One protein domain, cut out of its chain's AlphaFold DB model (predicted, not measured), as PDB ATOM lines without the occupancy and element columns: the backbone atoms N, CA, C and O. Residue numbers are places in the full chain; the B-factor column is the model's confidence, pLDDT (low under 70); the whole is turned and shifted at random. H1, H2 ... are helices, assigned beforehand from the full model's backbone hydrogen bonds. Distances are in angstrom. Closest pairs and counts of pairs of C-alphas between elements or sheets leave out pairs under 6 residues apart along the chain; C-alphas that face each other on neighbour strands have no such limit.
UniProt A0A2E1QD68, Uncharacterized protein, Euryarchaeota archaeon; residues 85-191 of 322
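This is residues 85 to 191 of the 322 residues of an uncharacterized protein of Euryarchaeota archaeon (UniProt A0A2E1QD68). A long helix, H3, runs through the middle, and shorter helices pack on it crosswise: H1 on its residues 150 to 157, and H4 across its residues 156 to 160, nearly at right angles. H2 and H4 make a V that closes near their last residues, and long loops run between and beyond the helices. The printed part has 107 residues, with four named helices in the order H1, H2, H3, H4 and no named strand; the class is all helix, though the helices hold only 46 of the residues. It is compact, with a radius of gyration of the C-alphas of 13.6 A and spans of 38 by 31 by 21 A.

Residues 85 to 108, with no named element, come before H1, residues 109 to 114. A tight link of 4 residues leads to H2, residues 119 to 131, which is close to H1 but not clearly touching: the closest C-alphas, of Phe 114 and Leu 122, are 7.9 A apart. A long link of 15 residues leads to H3, residues 147 to 163, the hub, which touches the three other helices. H1 touches H3 at residues 150 to 157 alone, closest at the C-alphas of Gln 110 and Ala 150, 6.3 A, at a steep tilt of 66 degrees, opposite ways. H2, with residues 126 to 129 alone, only just touches H3, with 3 pairs of C-alphas within 8 A; the closest are those of Leu 129 and Ala 152, 6.9 A. Their tilt of 67 degrees is steep, only just short of about perpendicular, and they run the same way. A short link of 10 residues leads to H4, residues 174 to 183, which touches H3 at residues 156 to 160 alone, closest at the C-alphas of Gln 160 and Ser 177, 5.3 A, about perpendicular at 82 degrees. H4 also touches H2 at residues 128 to 131 alone, closest at the C-alphas of Gln 131 and Gln 182, 5.7 A, at a steep tilt of 42 degrees, the same way. H1 and H4 are apart. The helix packing is mostly crossed, with no touching pair at a shallow tilt. Every O i to N i+4 pair is within hydrogen-bond range in H1, H2 and H4, and 12 of 13 are in H3.

H1 begins at C-alpha 109, (269.645, 294.723, 445.132), and measures 8.2 A from first to last C-alpha. H2 measures 18.3 A. H3, the longest at 24.5 A, begins at C-alpha 147, (260.310, 285.963, 440.784). H4 measures 14.6 A and ends at C-alpha 183, (281.703, 276.344, 434.267).

The two C-alphas farthest apart are those of Thr 100 and Glu 191, 42.3 A. The printed part has no cut, and the link from H2 to H3 is long. The mean pLDDT of the printed part is 73.4; 22 residues are under 70, among them residues 88 to 93, 136 to 139 and 185 to 191.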
ATOM      1  N   ASP A  85     269.553 291.776 455.374       59.09
ATOM      2  CA  ASP A  85     270.224 290.527 455.064       59.09
ATOM      3  C   ASP A  85     271.135 290.645 453.855       59.09
ATOM      4  O   ASP A  85     270.749 290.948 452.717       59.09
ATOM      5  N   ILE A  86     272.393 290.308 454.112       65.56
ATOM      6  CA  ILE A  86     273.335 289.985 453.062       65.56
ATOM      7  C   ILE A  86     272.780 288.759 452.340       65.56
ATOM      8  O   ILE A  86     272.634 287.682 452.929       65.56
ATOM      9  N   ILE A  87     272.522 288.911 451.037       70.88
ATOM     10  CA  ILE A  87     272.030 287.814 450.205       70.88
ATOM     11  C   ILE A  87     272.949 286.602 450.399       70.88
ATOM     12  O   ILE A  87     274.176 286.708 450.284       70.88
ATOM     13  N   GLY A  88     272.342 285.445 450.674       60.81
ATOM     14  CA  GLY A  88     273.047 284.186 450.919       60.81
ATOM     15  C   GLY A  88     273.187 283.790 452.392       60.81
ATOM     16  O   GLY A  88     273.942 282.846 452.661       60.81
ATOM     17  N   GLY A  89     272.481 284.477 453.302       63.31
ATOM     18  CA  GLY A  89     272.401 284.141 454.730       63.31
ATOM     19  C   GLY A  89     273.730 284.329 455.456       63.31
ATOM     20  O   GLY A  89     274.100 283.521 456.309       63.31
ATOM     21  N   LEU A  90     274.516 285.320 455.031       66.44
ATOM     22  CA  LEU A  90     275.802 285.626 455.648       66.44
ATOM     23  C   LEU A  90     275.584 286.608 456.802       66.44
ATOM     24  O   LEU A  90     274.849 287.579 456.626       66.44
ATOM     25  N   PRO A  91     276.236 286.399 457.958       65.62
ATOM     26  CA  PRO A  91     276.130 287.340 459.061       65.62
ATOM     27  C   PRO A  91     276.769 288.683 458.679       65.62
ATOM     28  O   PRO A  91     277.670 288.745 457.839       65.62
ATOM     29  N   SER A  92     276.317 289.765 459.310       63.28
ATOM     30  CA  SER A  92     276.759 291.135 459.011       63.28
ATOM     31  C   SER A  92     278.251 291.389 459.278       63.28
ATOM     32  O   SER A  92     278.813 292.349 458.750       63.28
ATOM     33  N   ASP A  93     278.906 290.520 460.053       66.75
ATOM     34  CA  ASP A  93     280.338 290.531 460.366       66.75
ATOM     35  C   ASP A  93     281.171 289.561 459.501       66.75
ATOM     36  O   ASP A  93     282.367 289.371 459.747       66.75
ATOM     37  N   TYR A  94     280.566 288.949 458.477       71.38
ATOM     38  CA  TYR A  94     281.253 288.015 457.594       71.38
ATOM     39  C   TYR A  94     282.442 288.675 456.885       71.38
ATOM     40  O   TYR A  94     282.337 289.757 456.310       71.38
ATOM     41  N   ILE A  95     283.585 287.984 456.871       73.56
ATOM     42  CA  ILE A  95     284.775 288.413 456.131       73.56
ATOM     43  C   ILE A  95     284.830 287.613 454.820       73.56
ATOM     44  O   ILE A  95     285.000 286.390 454.869       73.56
ATOM     45  N   PRO A  96     284.707 288.271 453.653       75.12
ATOM     46  CA  PRO A  96     284.756 287.597 452.366       75.12
ATOM     47  C   PRO A  96     286.158 287.072 452.063       75.12
ATOM     48  O   PRO A  96     287.152 287.475 452.674       75.12
ATOM     49  N   ARG A  97     286.249 286.165 451.084       75.38
ATOM     50  CA  ARG A  97     287.527 285.566 450.672       75.38
ATOM     51  C   ARG A  97     288.570 286.617 450.279       75.38
ATOM     52  O   ARG A  97     289.753 286.403 450.533       75.38
ATOM     53  N   GLU A  98     288.136 287.729 449.690       73.25
ATOM     54  CA  GLU A  98     288.926 288.952 449.540       73.25
ATOM     55  C   GLU A  98     288.626 289.935 450.691       73.25
ATOM     56  O   GLU A  98     287.617 290.637 450.645       73.25
ATOM     57  N   PRO A  99     289.495 290.070 451.713       70.38
ATOM     58  CA  PRO A  99     289.173 290.826 452.933       70.38
ATOM     59  C   PRO A  99     288.970 292.337 452.729       70.38
ATOM     60  O   PRO A  99     288.466 293.018 453.613       70.38
ATOM     61  N   THR A 100     289.391 292.878 451.583       72.88
ATOM     62  CA  THR A 100     289.228 294.293 451.208       72.88
ATOM     63  C   THR A 100     287.933 294.568 450.438       72.88
ATOM     64  O   THR A 100     287.678 295.712 450.072       72.88
ATOM     65  N   ALA A 101     287.145 293.534 450.140       73.75
ATOM     66  CA  ALA A 101     285.992 293.582 449.249       73.75
ATOM     67  C   ALA A 101     284.682 293.366 450.036       73.75
ATOM     68  O   ALA A 101     284.018 292.340 449.895       73.75
ATOM     69  N   THR A 102     284.335 294.336 450.891       72.38
ATOM     70  CA  THR A 102     283.231 294.266 451.872       72.38
ATOM     71  C   THR A 102     281.927 294.939 451.414       72.38
ATOM     72  O   THR A 102     281.087 295.276 452.246       72.38
ATOM     73  N   ASP A 103     281.749 295.208 450.118       77.88
ATOM     74  CA  ASP A 103     280.540 295.865 449.595       77.88
ATOM     75  C   ASP A 103     279.444 294.836 449.262       77.88
ATOM     76  O   ASP A 103     279.187 294.524 448.103       77.88
ATOM     77  N   PHE A 104     278.803 294.272 450.286       81.25
ATOM     78  CA  PHE A 104     277.844 293.168 450.138       81.25
ATOM     79  C   PHE A 104     276.560 293.540 449.386       81.25
ATOM     80  O   PHE A 104     275.990 294.612 449.602       81.25
ATOM     81  N   TYR A 105     276.065 292.629 448.544       81.38
ATOM     82  CA  TYR A 105     274.705 292.667 448.004       81.38
ATOM     83  C   TYR A 105     273.688 292.345 449.095       81.38
ATOM     84  O   TYR A 105     273.829 291.330 449.785       81.38
ATOM     85  N   LYS A 106     272.659 293.185 449.201       82.00
ATOM     86  CA  LYS A 106     271.558 293.040 450.159       82.00
ATOM     87  C   LYS A 106     270.265 292.641 449.467       82.00
ATOM     88  O   LYS A 106     270.125 292.828 448.255       82.00
ATOM     89  N   GLU A 107     269.318 292.108 450.227       71.69
ATOM     90  CA  GLU A 107     267.976 291.850 449.715       71.69
ATOM     91  C   GLU A 107     267.382 293.122 449.068       71.69
ATOM     92  O   GLU A 107     267.581 294.244 449.527       71.69
ATOM     93  N   GLY A 108     266.770 292.968 447.890       70.88
ATOM     94  CA  GLY A 108     266.329 294.092 447.050       70.88
ATOM     95  C   GLY A 108     267.341 294.584 446.002       70.88
ATOM     96  O   GLY A 108     266.916 295.110 444.966       70.88
ATOM     97  N   ASP A 109     268.652 294.341 446.158       75.00
ATOM     98  CA  ASP A 109     269.645 294.723 445.132       75.00
ATOM     99  C   ASP A 109     269.407 293.996 443.798       75.00
ATOM    100  O   ASP A 109     269.641 294.569 442.732       75.00
ATOM    101  N   GLN A 110     268.861 292.778 443.836       77.31
ATOM    102  CA  GLN A 110     268.446 292.034 442.641       77.31
ATOM    103  C   GLN A 110     267.425 292.801 441.786       77.31
ATOM    104  O   GLN A 110     267.559 292.866 440.568       77.31
ATOM    105  N   TYR A 111     266.448 293.463 442.405       77.38
ATOM    106  CA  TYR A 111     265.469 294.263 441.671       77.38
ATOM    107  C   TYR A 111     266.066 295.600 441.233       77.38
ATOM    108  O   TYR A 111     265.869 296.034 440.101       77.38
ATOM    109  N   ARG A 112     266.867 296.236 442.093       78.50
ATOM    110  CA  ARG A 112     267.489 297.532 441.795       78.50
ATOM    111  C   ARG A 112     268.445 297.474 440.601       78.50
ATOM    112  O   ARG A 112     268.503 298.430 439.830       78.50
ATOM    113  N   ILE A 113     269.203 296.385 440.476       78.38
ATOM    114  CA  ILE A 113     270.224 296.216 439.436       78.38
ATOM    115  C   ILE A 113     269.614 295.649 438.148       78.38
ATOM    116  O   ILE A 113     269.992 296.096 437.066       78.38
ATOM    117  N   PHE A 114     268.674 294.699 438.245       79.12
ATOM    118  CA  PHE A 114     268.252 293.903 437.087       79.12
ATOM    119  C   PHE A 114     266.820 294.173 436.598       79.12
ATOM    120  O   PHE A 114     266.558 293.959 435.419       79.12
ATOM    121  N   ALA A 115     265.905 294.698 437.424       74.69
ATOM    122  CA  ALA A 115     264.496 294.839 437.022       74.69
ATOM    123  C   ALA A 115     264.256 295.877 435.910       74.69
ATOM    124  O   ALA A 115     263.255 295.803 435.209       74.69
ATOM    125  N   ASN A 116     265.169 296.838 435.735       75.88
ATOM    126  CA  ASN A 116     265.077 297.874 434.698       75.88
ATOM    127  C   ASN A 116     265.977 297.599 433.482       75.88
ATOM    128  O   ASN A 116     266.237 298.512 432.693       75.88
ATOM    129  N   LEU A 117     266.510 296.381 433.345       77.06
ATOM    130  CA  LEU A 117     267.322 296.030 432.184       77.06
ATOM    131  C   LEU A 117     266.462 295.935 430.912       77.06
ATOM    132  O   LEU A 117     265.298 295.536 430.979       77.06
ATOM    133  N   PRO A 118     267.021 296.278 429.737       78.81
ATOM    134  CA  PRO A 118     266.377 296.007 428.459       78.81
ATOM    135  C   PRO A 118     266.038 294.521 428.301       78.81
ATOM    136  O   PRO A 118     266.797 293.653 428.730       78.81
ATOM    137  N   THR A 119     264.941 294.223 427.605       75.12
ATOM    138  CA  THR A 119     264.475 292.848 427.351       75.12
ATOM    139  C   THR A 119     265.557 291.962 426.717       75.12
ATOM    140  O   THR A 119     265.696 290.806 427.094       75.12
ATOM    141  N   GLU A 120     266.374 292.511 425.813       72.75
ATOM    142  CA  GLU A 120     267.498 291.795 425.181       72.75
ATOM    143  C   GLU A 120     268.568 291.360 426.196       72.75
ATOM    144  O   GLU A 120     269.060 290.228 426.168       72.75
ATOM    145  N   ASP A 121     268.890 292.238 427.148       76.62
ATOM    146  CA  ASP A 121     269.852 291.939 428.209       76.62
ATOM    147  C   ASP A 121     269.264 290.935 429.212       76.62
ATOM    148  O   ASP A 121     269.985 290.077 429.726       76.62
ATOM    149  N   LEU A 122     267.946 290.990 429.444       78.44
ATOM    150  CA  LEU A 122     267.225 290.004 430.250       78.44
ATOM    151  C   LEU A 122     267.203 288.621 429.588       78.44
ATOM    152  O   LEU A 122     267.437 287.633 430.282       78.44
ATOM    153  N   TYR A 123     267.021 288.525 428.265       75.62
ATOM    154  CA  TYR A 123     267.131 287.247 427.551       75.62
ATOM    155  C   TYR A 123     268.527 286.639 427.689       75.62
ATOM    156  O   TYR A 123     268.663 285.456 428.010       75.62
ATOM    157  N   SER A 124     269.567 287.456 427.503       77.12
ATOM    158  CA  SER A 124     270.959 287.033 427.677       77.12
ATOM    159  C   SER A 124     271.232 286.572 429.113       77.12
ATOM    160  O   SER A 124     271.836 285.520 429.337       77.12
ATOM    161  N   LEU A 125     270.725 287.300 430.113       80.69
ATOM    162  CA  LEU A 125     270.845 286.919 431.520       80.69
ATOM    163  C   LEU A 125     270.150 285.580 431.812       80.69
ATOM    164  O   LEU A 125     270.769 284.687 432.393       80.69
ATOM    165  N   GLN A 126     268.899 285.414 431.382       79.25
ATOM    166  CA  GLN A 126     268.125 284.183 431.569       79.25
ATOM    167  C   GLN A 126     268.795 282.985 430.883       79.25
ATOM    168  O   GLN A 126     268.911 281.917 431.486       79.25
ATOM    169  N   ALA A 127     269.330 283.163 429.670       75.25
ATOM    170  CA  ALA A 127     270.091 282.134 428.965       75.25
ATOM    171  C   ALA A 127     271.322 281.678 429.768       75.25
ATOM    172  O   ALA A 127     271.552 280.477 429.935       75.25
ATOM    173  N   ARG A 128     272.081 282.624 430.334       78.81
ATOM    174  CA  ARG A 128     273.253 282.325 431.174       78.81
ATOM    175  C   ARG A 128     272.877 281.621 432.480       78.81
ATOM    176  O   ARG A 128     273.606 280.733 432.919       78.81
ATOM    177  N   LEU A 129     271.739 281.967 433.084       79.75
ATOM    178  CA  LEU A 129     271.229 281.300 434.288       79.75
ATOM    179  C   LEU A 129     270.797 279.851 434.007       79.75
ATOM    180  O   LEU A 129     271.070 278.967 434.821       79.75
ATOM    181  N   ILE A 130     270.196 279.582 432.842       74.00
ATOM    182  CA  ILE A 130     269.876 278.215 432.395       74.00
ATOM    183  C   ILE A 130     271.159 277.412 432.164       74.00
ATOM    184  O   ILE A 130     271.258 276.277 432.625       74.00
ATOM    185  N   GLN A 131     272.157 277.996 431.489       75.75
ATOM    186  CA  GLN A 131     273.459 277.348 431.279       75.75
ATOM    187  C   GLN A 131     274.143 276.994 432.607       75.75
ATOM    188  O   GLN A 131     274.743 275.930 432.714       75.75
ATOM    189  N   GLY A 132     274.025 277.854 433.624       65.25
ATOM    190  CA  GLY A 132     274.547 277.597 434.969       65.25
ATOM    191  C   GLY A 132     273.731 276.604 435.809       65.25
ATOM    192  O   GLY A 132     274.102 276.324 436.949       65.25
ATOM    193  N   GLY A 133     272.613 276.086 435.286       65.75
ATOM    194  CA  GLY A 133     271.709 275.191 436.015       65.75
ATOM    195  C   GLY A 133     270.934 275.871 437.151       65.75
ATOM    196  O   GLY A 133     270.383 275.188 438.008       65.75
ATOM    197  N   LEU A 134     270.903 277.208 437.179       71.19
ATOM    198  CA  LEU A 134     270.247 278.007 438.222       71.19
ATOM    199  C   LEU A 134     268.779 278.296 437.907       71.19
ATOM    200  O   LEU A 134     267.995 278.564 438.812       71.19
ATOM    201  N   LEU A 135     268.414 278.242 436.625       73.12
ATOM    202  CA  LEU A 135     267.060 278.482 436.151       73.12
ATOM    203  C   LEU A 135     266.584 277.292 435.317       73.12
ATOM    204  O   LEU A 135     267.233 276.894 434.347       73.12
ATOM    205  N   ALA A 136     265.447 276.714 435.697       66.88
ATOM    206  CA  ALA A 136     264.821 275.655 434.921       66.88
ATOM    207  C   ALA A 136     264.121 276.250 433.693       66.88
ATOM    208  O   ALA A 136     263.445 277.278 433.778       66.88
ATOM    209  N   ARG A 137     264.257 275.582 432.544       64.12
ATOM    210  CA  ARG A 137     263.541 275.986 431.331       64.12
ATOM    211  C   ARG A 137     262.024 275.906 431.598       64.12
ATOM    212  O   ARG A 137     261.557 274.928 432.178       64.12
ATOM    213  N   GLY A 138     261.283 276.954 431.226       60.09
ATOM    214  CA  GLY A 138     259.823 277.026 431.383       60.09
ATOM    215  C   GLY A 138     259.329 277.451 432.772       60.09
ATOM    216  O   GLY A 138     258.134 277.669 432.943       60.09
ATOM    217  N   ALA A 139     260.224 277.622 433.752       64.62
ATOM    218  CA  ALA A 139     259.880 278.114 435.089       64.62
ATOM    219  C   ALA A 139     259.841 279.652 435.190       64.62
ATOM    220  O   ALA A 139     259.694 280.178 436.291       64.62
ATOM    221  N   PHE A 140     260.009 280.364 434.071       70.75
ATOM    222  CA  PHE A 140     260.134 281.818 434.030       70.75
ATOM    223  C   PHE A 140     259.483 282.428 432.781       70.75
ATOM    224  O   PHE A 140     259.263 281.739 431.780       70.75
ATOM    225  N   THR A 141     259.220 283.732 432.835       72.38
ATOM    226  CA  THR A 141     258.712 284.538 431.717       72.38
ATOM    227  C   THR A 141     259.882 285.109 430.910       72.38
ATOM    228  O   THR A 141     260.664 285.903 431.441       72.38
ATOM    229  N   PRO A 142     260.043 284.729 429.628       70.44
ATOM    230  CA  PRO A 142     261.157 285.217 428.828       70.44
ATOM    231  C   PRO A 142     261.130 286.737 428.660       70.44
ATOM    232  O   PRO A 142     260.110 287.298 428.265       70.44
ATOM    233  N   GLY A 143     262.268 287.386 428.911       66.94
ATOM    234  CA  GLY A 143     262.440 288.829 428.704       66.94
ATOM    235  C   GLY A 143     261.846 289.706 429.808       66.94
ATOM    236  O   GLY A 143     261.901 290.930 429.695       66.94
ATOM    237  N   ASP A 144     261.312 289.094 430.866       73.62
ATOM    238  CA  ASP A 144     260.824 289.772 432.062       73.62
ATOM    239  C   ASP A 144     261.625 289.342 433.297       73.62
ATOM    240  O   ASP A 144     262.080 288.200 433.404       73.62
ATOM    241  N   PHE A 145     261.806 290.259 434.243       76.12
ATOM    242  CA  PHE A 145     262.508 289.984 435.493       76.12
ATOM    243  C   PHE A 145     261.515 289.507 436.560       76.12
ATOM    244  O   PHE A 145     261.114 290.242 437.462       76.12
ATOM    245  N   ASP A 146     261.101 288.252 436.425       70.75
ATOM    246  CA  ASP A 146     260.126 287.609 437.300       70.75
ATOM    247  C   ASP A 146     260.739 287.027 438.589       70.75
ATOM    248  O   ASP A 146     261.954 287.009 438.800       70.75
ATOM    249  N   THR A 147     259.888 286.522 439.488       71.56
ATOM    250  CA  THR A 147     260.310 285.963 440.784       71.56
ATOM    251  C   THR A 147     261.268 284.774 440.636       71.56
ATOM    252  O   THR A 147     262.173 284.605 441.456       71.56
ATOM    253  N   ALA A 148     261.115 283.963 439.585       70.31
ATOM    254  CA  ALA A 148     262.003 282.837 439.306       70.31
ATOM    255  C   ALA A 148     263.404 283.314 438.890       70.31
ATOM    256  O   ALA A 148     264.406 282.840 439.429       70.31
ATOM    257  N   THR A 149     263.477 284.308 438.002       72.38
ATOM    258  CA  THR A 149     264.734 284.954 437.600       72.38
ATOM    259  C   THR A 149     265.390 285.667 438.789       72.38
ATOM    260  O   THR A 149     266.601 285.548 438.986       72.38
ATOM    261  N   ALA A 150     264.599 286.332 439.639       75.19
ATOM    262  CA  ALA A 150     265.072 286.976 440.865       75.19
ATOM    263  C   ALA A 150     265.670 285.969 441.868       75.19
ATOM    264  O   ALA A 150     266.714 286.222 442.466       75.19
ATOM    265  N   THR A 151     265.057 284.793 442.006       74.12
ATOM    266  CA  THR A 151     265.573 283.715 442.867       74.12
ATOM    267  C   THR A 151     266.867 283.120 442.304       74.12
ATOM    268  O   THR A 151     267.816 282.858 443.039       74.12
ATOM    269  N   ALA A 152     266.948 282.936 440.985       77.31
ATOM    270  CA  ALA A 152     268.162 282.438 440.347       77.31
ATOM    271  C   ALA A 152     269.331 283.431 440.488       77.31
ATOM    272  O   ALA A 152     270.460 283.014 440.756       77.31
ATOM    273  N   ILE A 153     269.079 284.742 440.359       81.56
ATOM    274  CA  ILE A 153     270.131 285.754 440.522       81.56
ATOM    275  C   ILE A 153     270.525 285.955 441.989       81.56
ATOM    276  O   ILE A 153     271.695 286.218 442.255       81.56
ATOM    277  N   SER A 154     269.621 285.778 442.957       78.75
ATOM    278  CA  SER A 154     269.980 285.890 444.376       78.75
ATOM    279  C   SER A 154     271.027 284.840 444.776       78.75
ATOM    280  O   SER A 154     271.979 285.151 445.489       78.75
ATOM    281  N   LEU A 155     270.965 283.627 444.215       77.44
ATOM    282  CA  LEU A 155     272.006 282.606 444.394       77.44
ATOM    283  C   LEU A 155     273.373 283.054 443.847       77.44
ATOM    284  O   LEU A 155     274.407 282.830 444.483       77.44
ATOM    285  N   VAL A 156     273.382 283.719 442.688       82.75
ATOM    286  CA  VAL A 156     274.590 284.297 442.074       82.75
ATOM    287  C   VAL A 156     275.171 285.386 442.975       82.75
ATOM    288  O   VAL A 156     276.342 285.314 443.350       82.75
ATOM    289  N   LEU A 157     274.345 286.346 443.400       83.25
ATOM    290  CA  LEU A 157     274.756 287.442 444.281       83.25
ATOM    291  C   LEU A 157     275.261 286.929 445.636       83.25
ATOM    292  O   LEU A 157     276.290 287.395 446.121       83.25
ATOM    293  N   GLY A 158     274.615 285.911 446.207       79.88
ATOM    294  CA  GLY A 158     275.062 285.277 447.446       79.88
ATOM    295  C   GLY A 158     276.410 284.569 447.303       79.88
ATOM    296  O   GLY A 158     277.259 284.653 448.194       79.88
ATOM    297  N   ARG A 159     276.673 283.924 446.159       78.44
ATOM    298  CA  ARG A 159     278.006 283.375 445.862       78.44
ATOM    299  C   ARG A 159     279.040 284.487 445.696       78.44
ATOM    300  O   ARG A 159     280.150 284.338 446.206       78.44
ATOM    301  N   GLN A 160     278.687 285.597 445.048       83.25
ATOM    302  CA  GLN A 160     279.586 286.743 444.919       83.25
ATOM    303  C   GLN A 160     279.907 287.376 446.279       83.25
ATOM    304  O   GLN A 160     281.067 287.680 446.535       83.25
ATOM    305  N   ASN A 161     278.940 287.487 447.193       82.44
ATOM    306  CA  ASN A 161     279.172 287.969 448.559       82.44
ATOM    307  C   ASN A 161     280.207 287.123 449.321       82.44
ATOM    308  O   ASN A 161     280.997 287.662 450.091       82.44
ATOM    309  N   ARG A 162     280.259 285.805 449.076       78.50
ATOM    310  CA  ARG A 162     281.280 284.913 449.663       78.50
ATOM    311  C   ARG A 162     282.678 285.140 449.080       78.50
ATOM    312  O   ARG A 162     283.680 284.979 449.778       78.50
ATOM    313  N   LEU A 163     282.755 285.493 447.797       80.69
ATOM    314  CA  LEU A 163     284.017 285.815 447.123       80.69
ATOM    315  C   LEU A 163     284.538 287.194 447.549       80.69
ATOM    316  O   LEU A 163     285.726 287.337 447.833       80.69
ATOM    317  N   GLY A 164     283.631 288.158 447.668       78.00
ATOM    318  CA  GLY A 164     283.914 289.556 447.945       78.00
ATOM    319  C   GLY A 164     283.480 290.449 446.787       78.00
ATOM    320  O   GLY A 164     283.528 290.070 445.615       78.00
ATOM    321  N   VAL A 165     283.041 291.657 447.128       81.88
ATOM    322  CA  VAL A 165     282.641 292.694 446.170       81.88
ATOM    323  C   VAL A 165     283.384 293.974 446.521       81.88
ATOM    324  O   VAL A 165     283.319 294.462 447.653       81.88
ATOM    325  N   LYS A 166     284.134 294.519 445.563       80.00
ATOM    326  CA  LYS A 166     284.866 295.770 445.768       80.00
ATOM    327  C   LYS A 166     283.901 296.947 445.721       80.00
ATOM    328  O   LYS A 166     282.948 296.957 444.942       80.00
ATOM    329  N   THR A 167     284.178 297.960 446.536       77.06
ATOM    330  CA  THR A 167     283.363 299.175 446.602       77.06
ATOM    331  C   THR A 167     283.218 299.809 445.219       77.06
ATOM    332  O   THR A 167     284.210 300.168 444.586       77.06
ATOM    333  N   GLY A 168     281.975 299.958 444.757       74.38
ATOM    334  CA  GLY A 168     281.656 300.548 443.451       74.38
ATOM    335  C   GLY A 168     281.619 299.566 442.272       74.38
ATOM    336  O   GLY A 168     281.222 299.964 441.179       74.38
ATOM    337  N   GLU A 169     281.944 298.284 442.475       80.06
ATOM    338  CA  GLU A 169     281.898 297.245 441.429       80.06
ATOM    339  C   GLU A 169     280.618 296.392 441.466       80.06
ATOM    340  O   GLU A 169     280.475 295.446 440.689       80.06
ATOM    341  N   LYS A 170     279.637 296.751 442.304       78.94
ATOM    342  CA  LYS A 170     278.351 296.037 442.442       78.94
ATOM    343  C   LYS A 170     277.619 295.785 441.120       78.94
ATOM    344  O   LYS A 170     276.942 294.770 440.982       78.94
ATOM    345  N   ASN A 171     277.782 296.646 440.123       74.81
ATOM    346  CA  ASN A 171     277.119 296.476 438.827       74.81
ATOM    347  C   ASN A 171     277.783 295.424 437.921       74.81
ATOM    348  O   ASN A 171     277.205 295.074 436.896       74.81
ATOM    349  N   ILE A 172     278.981 294.932 438.259       79.94
ATOM    350  CA  ILE A 172     279.791 294.070 437.378       79.94
ATOM    351  C   ILE A 172     280.234 292.784 438.086       79.94
ATOM    352  O   ILE A 172     280.252 291.735 437.442       79.94
ATOM    353  N   ALA A 173     280.547 292.844 439.385       80.69
ATOM    354  CA  ALA A 173     281.164 291.749 440.140       80.69
ATOM    355  C   ALA A 173     280.380 290.427 440.060       80.69
ATOM    356  O   ALA A 173     280.973 289.364 439.910       80.69
ATOM    357  N   TRP A 174     279.045 290.483 440.050       82.75
ATOM    358  CA  TRP A 174     278.166 289.316 439.896       82.75
ATOM    359  C   TRP A 174     278.487 288.438 438.670       82.75
ATOM    360  O   TRP A 174     278.247 287.230 438.709       82.75
ATOM    361  N   ASN A 175     279.068 288.993 437.599       83.25
ATOM    362  CA  ASN A 175     279.439 288.221 436.411       83.25
ATOM    363  C   ASN A 175     280.463 287.122 436.704       83.25
ATOM    364  O   ASN A 175     280.425 286.081 436.048       83.25
ATOM    365  N   GLU A 176     281.359 287.334 437.669       82.00
ATOM    366  CA  GLU A 176     282.379 286.354 438.041       82.00
ATOM    367  C   GLU A 176     281.731 285.120 438.665       82.00
ATOM    368  O   GLU A 176     281.960 283.994 438.220       82.00
ATOM    369  N   SER A 177     280.847 285.327 439.643       80.25
ATOM    370  CA  SER A 177     280.084 284.236 440.252       80.25
ATOM    371  C   SER A 177     279.179 283.501 439.257       80.25
ATOM    372  O   SER A 177     279.093 282.272 439.317       80.25
ATOM    373  N   LEU A 178     278.558 284.209 438.306       80.75
ATOM    374  CA  LEU A 178     277.750 283.584 437.258       80.75
ATOM    375  C   LEU A 178     278.610 282.722 436.328       80.75
ATOM    376  O   LEU A 178     278.231 281.595 436.020       80.75
ATOM    377  N   LEU A 179     279.796 283.201 435.942       82.62
ATOM    378  CA  LEU A 179     280.736 282.429 435.128       82.62
ATOM    379  C   LEU A 179     281.179 281.139 435.839       82.62
ATOM    380  O   LEU A 179     281.334 280.102 435.196       82.62
ATOM    381  N   LEU A 180     281.337 281.169 437.166       78.25
ATOM    382  CA  LEU A 180     281.630 279.960 437.942       78.25
ATOM    383  C   LEU A 180     280.489 278.940 437.878       78.25
ATOM    384  O   LEU A 180     280.764 277.752 437.750       78.25
ATOM    385  N   TYR A 181     279.229 279.378 437.935       76.81
ATOM    386  CA  TYR A 181     278.087 278.479 437.741       76.81
ATOM    387  C   TYR A 181     277.991 277.953 436.306       76.81
ATOM    388  O   TYR A 181     277.631 276.802 436.114       76.81
ATOM    389  N   GLN A 182     278.354 278.744 435.296       74.56
ATOM    390  CA  GLN A 182     278.385 278.270 433.905       74.56
ATOM    391  C   GLN A 182     279.475 277.211 433.668       74.56
ATOM    392  O   GLN A 182     279.276 276.288 432.883       74.56
ATOM    393  N   ASN A 183     280.617 277.326 434.352       77.12
ATOM    394  CA  ASN A 183     281.703 276.344 434.267       77.12
ATOM    395  C   ASN A 183     281.426 275.078 435.095       77.12
ATOM    396  O   ASN A 183     281.870 273.992 434.725       77.12
ATOM    397  N   GLU A 184     280.704 275.217 436.207       75.62
ATOM    398  CA  GLU A 184     280.313 274.133 437.112       75.62
ATOM    399  C   GLU A 184     278.791 274.168 437.331       75.62
ATOM    400  O   GLU A 184     278.327 274.611 438.391       75.62
ATOM    401  N   PRO A 185     278.002 273.751 436.325       64.44
ATOM    402  CA  PRO A 185     276.552 273.834 436.398       64.44
ATOM    403  C   PRO A 185     276.014 272.930 437.501       64.44
ATOM    404  O   PRO A 185     276.477 271.802 437.699       64.44
ATOM    405  N   LEU A 186     275.006 273.426 438.218       63.75
ATOM    406  CA  LEU A 186     274.299 272.608 439.194       63.75
ATOM    407  C   LEU A 186     273.560 271.473 438.469       63.75
ATOM    408  O   LEU A 186     273.049 271.687 437.366       63.75
ATOM    409  N   PRO A 187     273.485 270.265 439.060       55.09
ATOM    410  CA  PRO A 187     272.715 269.177 438.480       55.09
ATOM    411  C   PRO A 187     271.257 269.619 438.340       55.09
ATOM    412  O   PRO A 187     270.568 269.865 439.330       55.09
ATOM    413  N   SER A 188     270.795 269.750 437.098       52.66
ATOM    414  CA  SER A 188     269.426 270.135 436.793       52.66
ATOM    415  C   SER A 188     268.480 269.018 437.232       52.66
ATOM    416  O   SER A 188     268.500 267.913 436.696       52.66
ATOM    417  N   GLY A 189     267.625 269.305 438.215       41.56
ATOM    418  CA  GLY A 189     266.634 268.368 438.755       41.56
ATOM    419  C   GLY A 189     265.476 268.032 437.809       41.56
ATOM    420  O   GLY A 189     264.423 267.606 438.275       41.56
ATOM    421  N   SER A 190     265.615 268.242 436.495       46.09
ATOM    422  CA  SER A 190     264.593 267.829 435.537       46.09
ATOM    423  C   SER A 190     264.647 266.311 435.388       46.09
ATOM    424  O   SER A 190     265.387 265.781 434.556       46.09
ATOM    425  N   GLU A 191     263.884 265.610 436.224       37.12
ATOM    426  CA  GLU A 191     263.607 264.192 436.048       37.12
ATOM    427  C   GLU A 191     262.899 264.002 434.705       37.12
ATOM    428  O   GLU A 191     261.708 264.269 434.544       37.12
TER     429      GLU A 191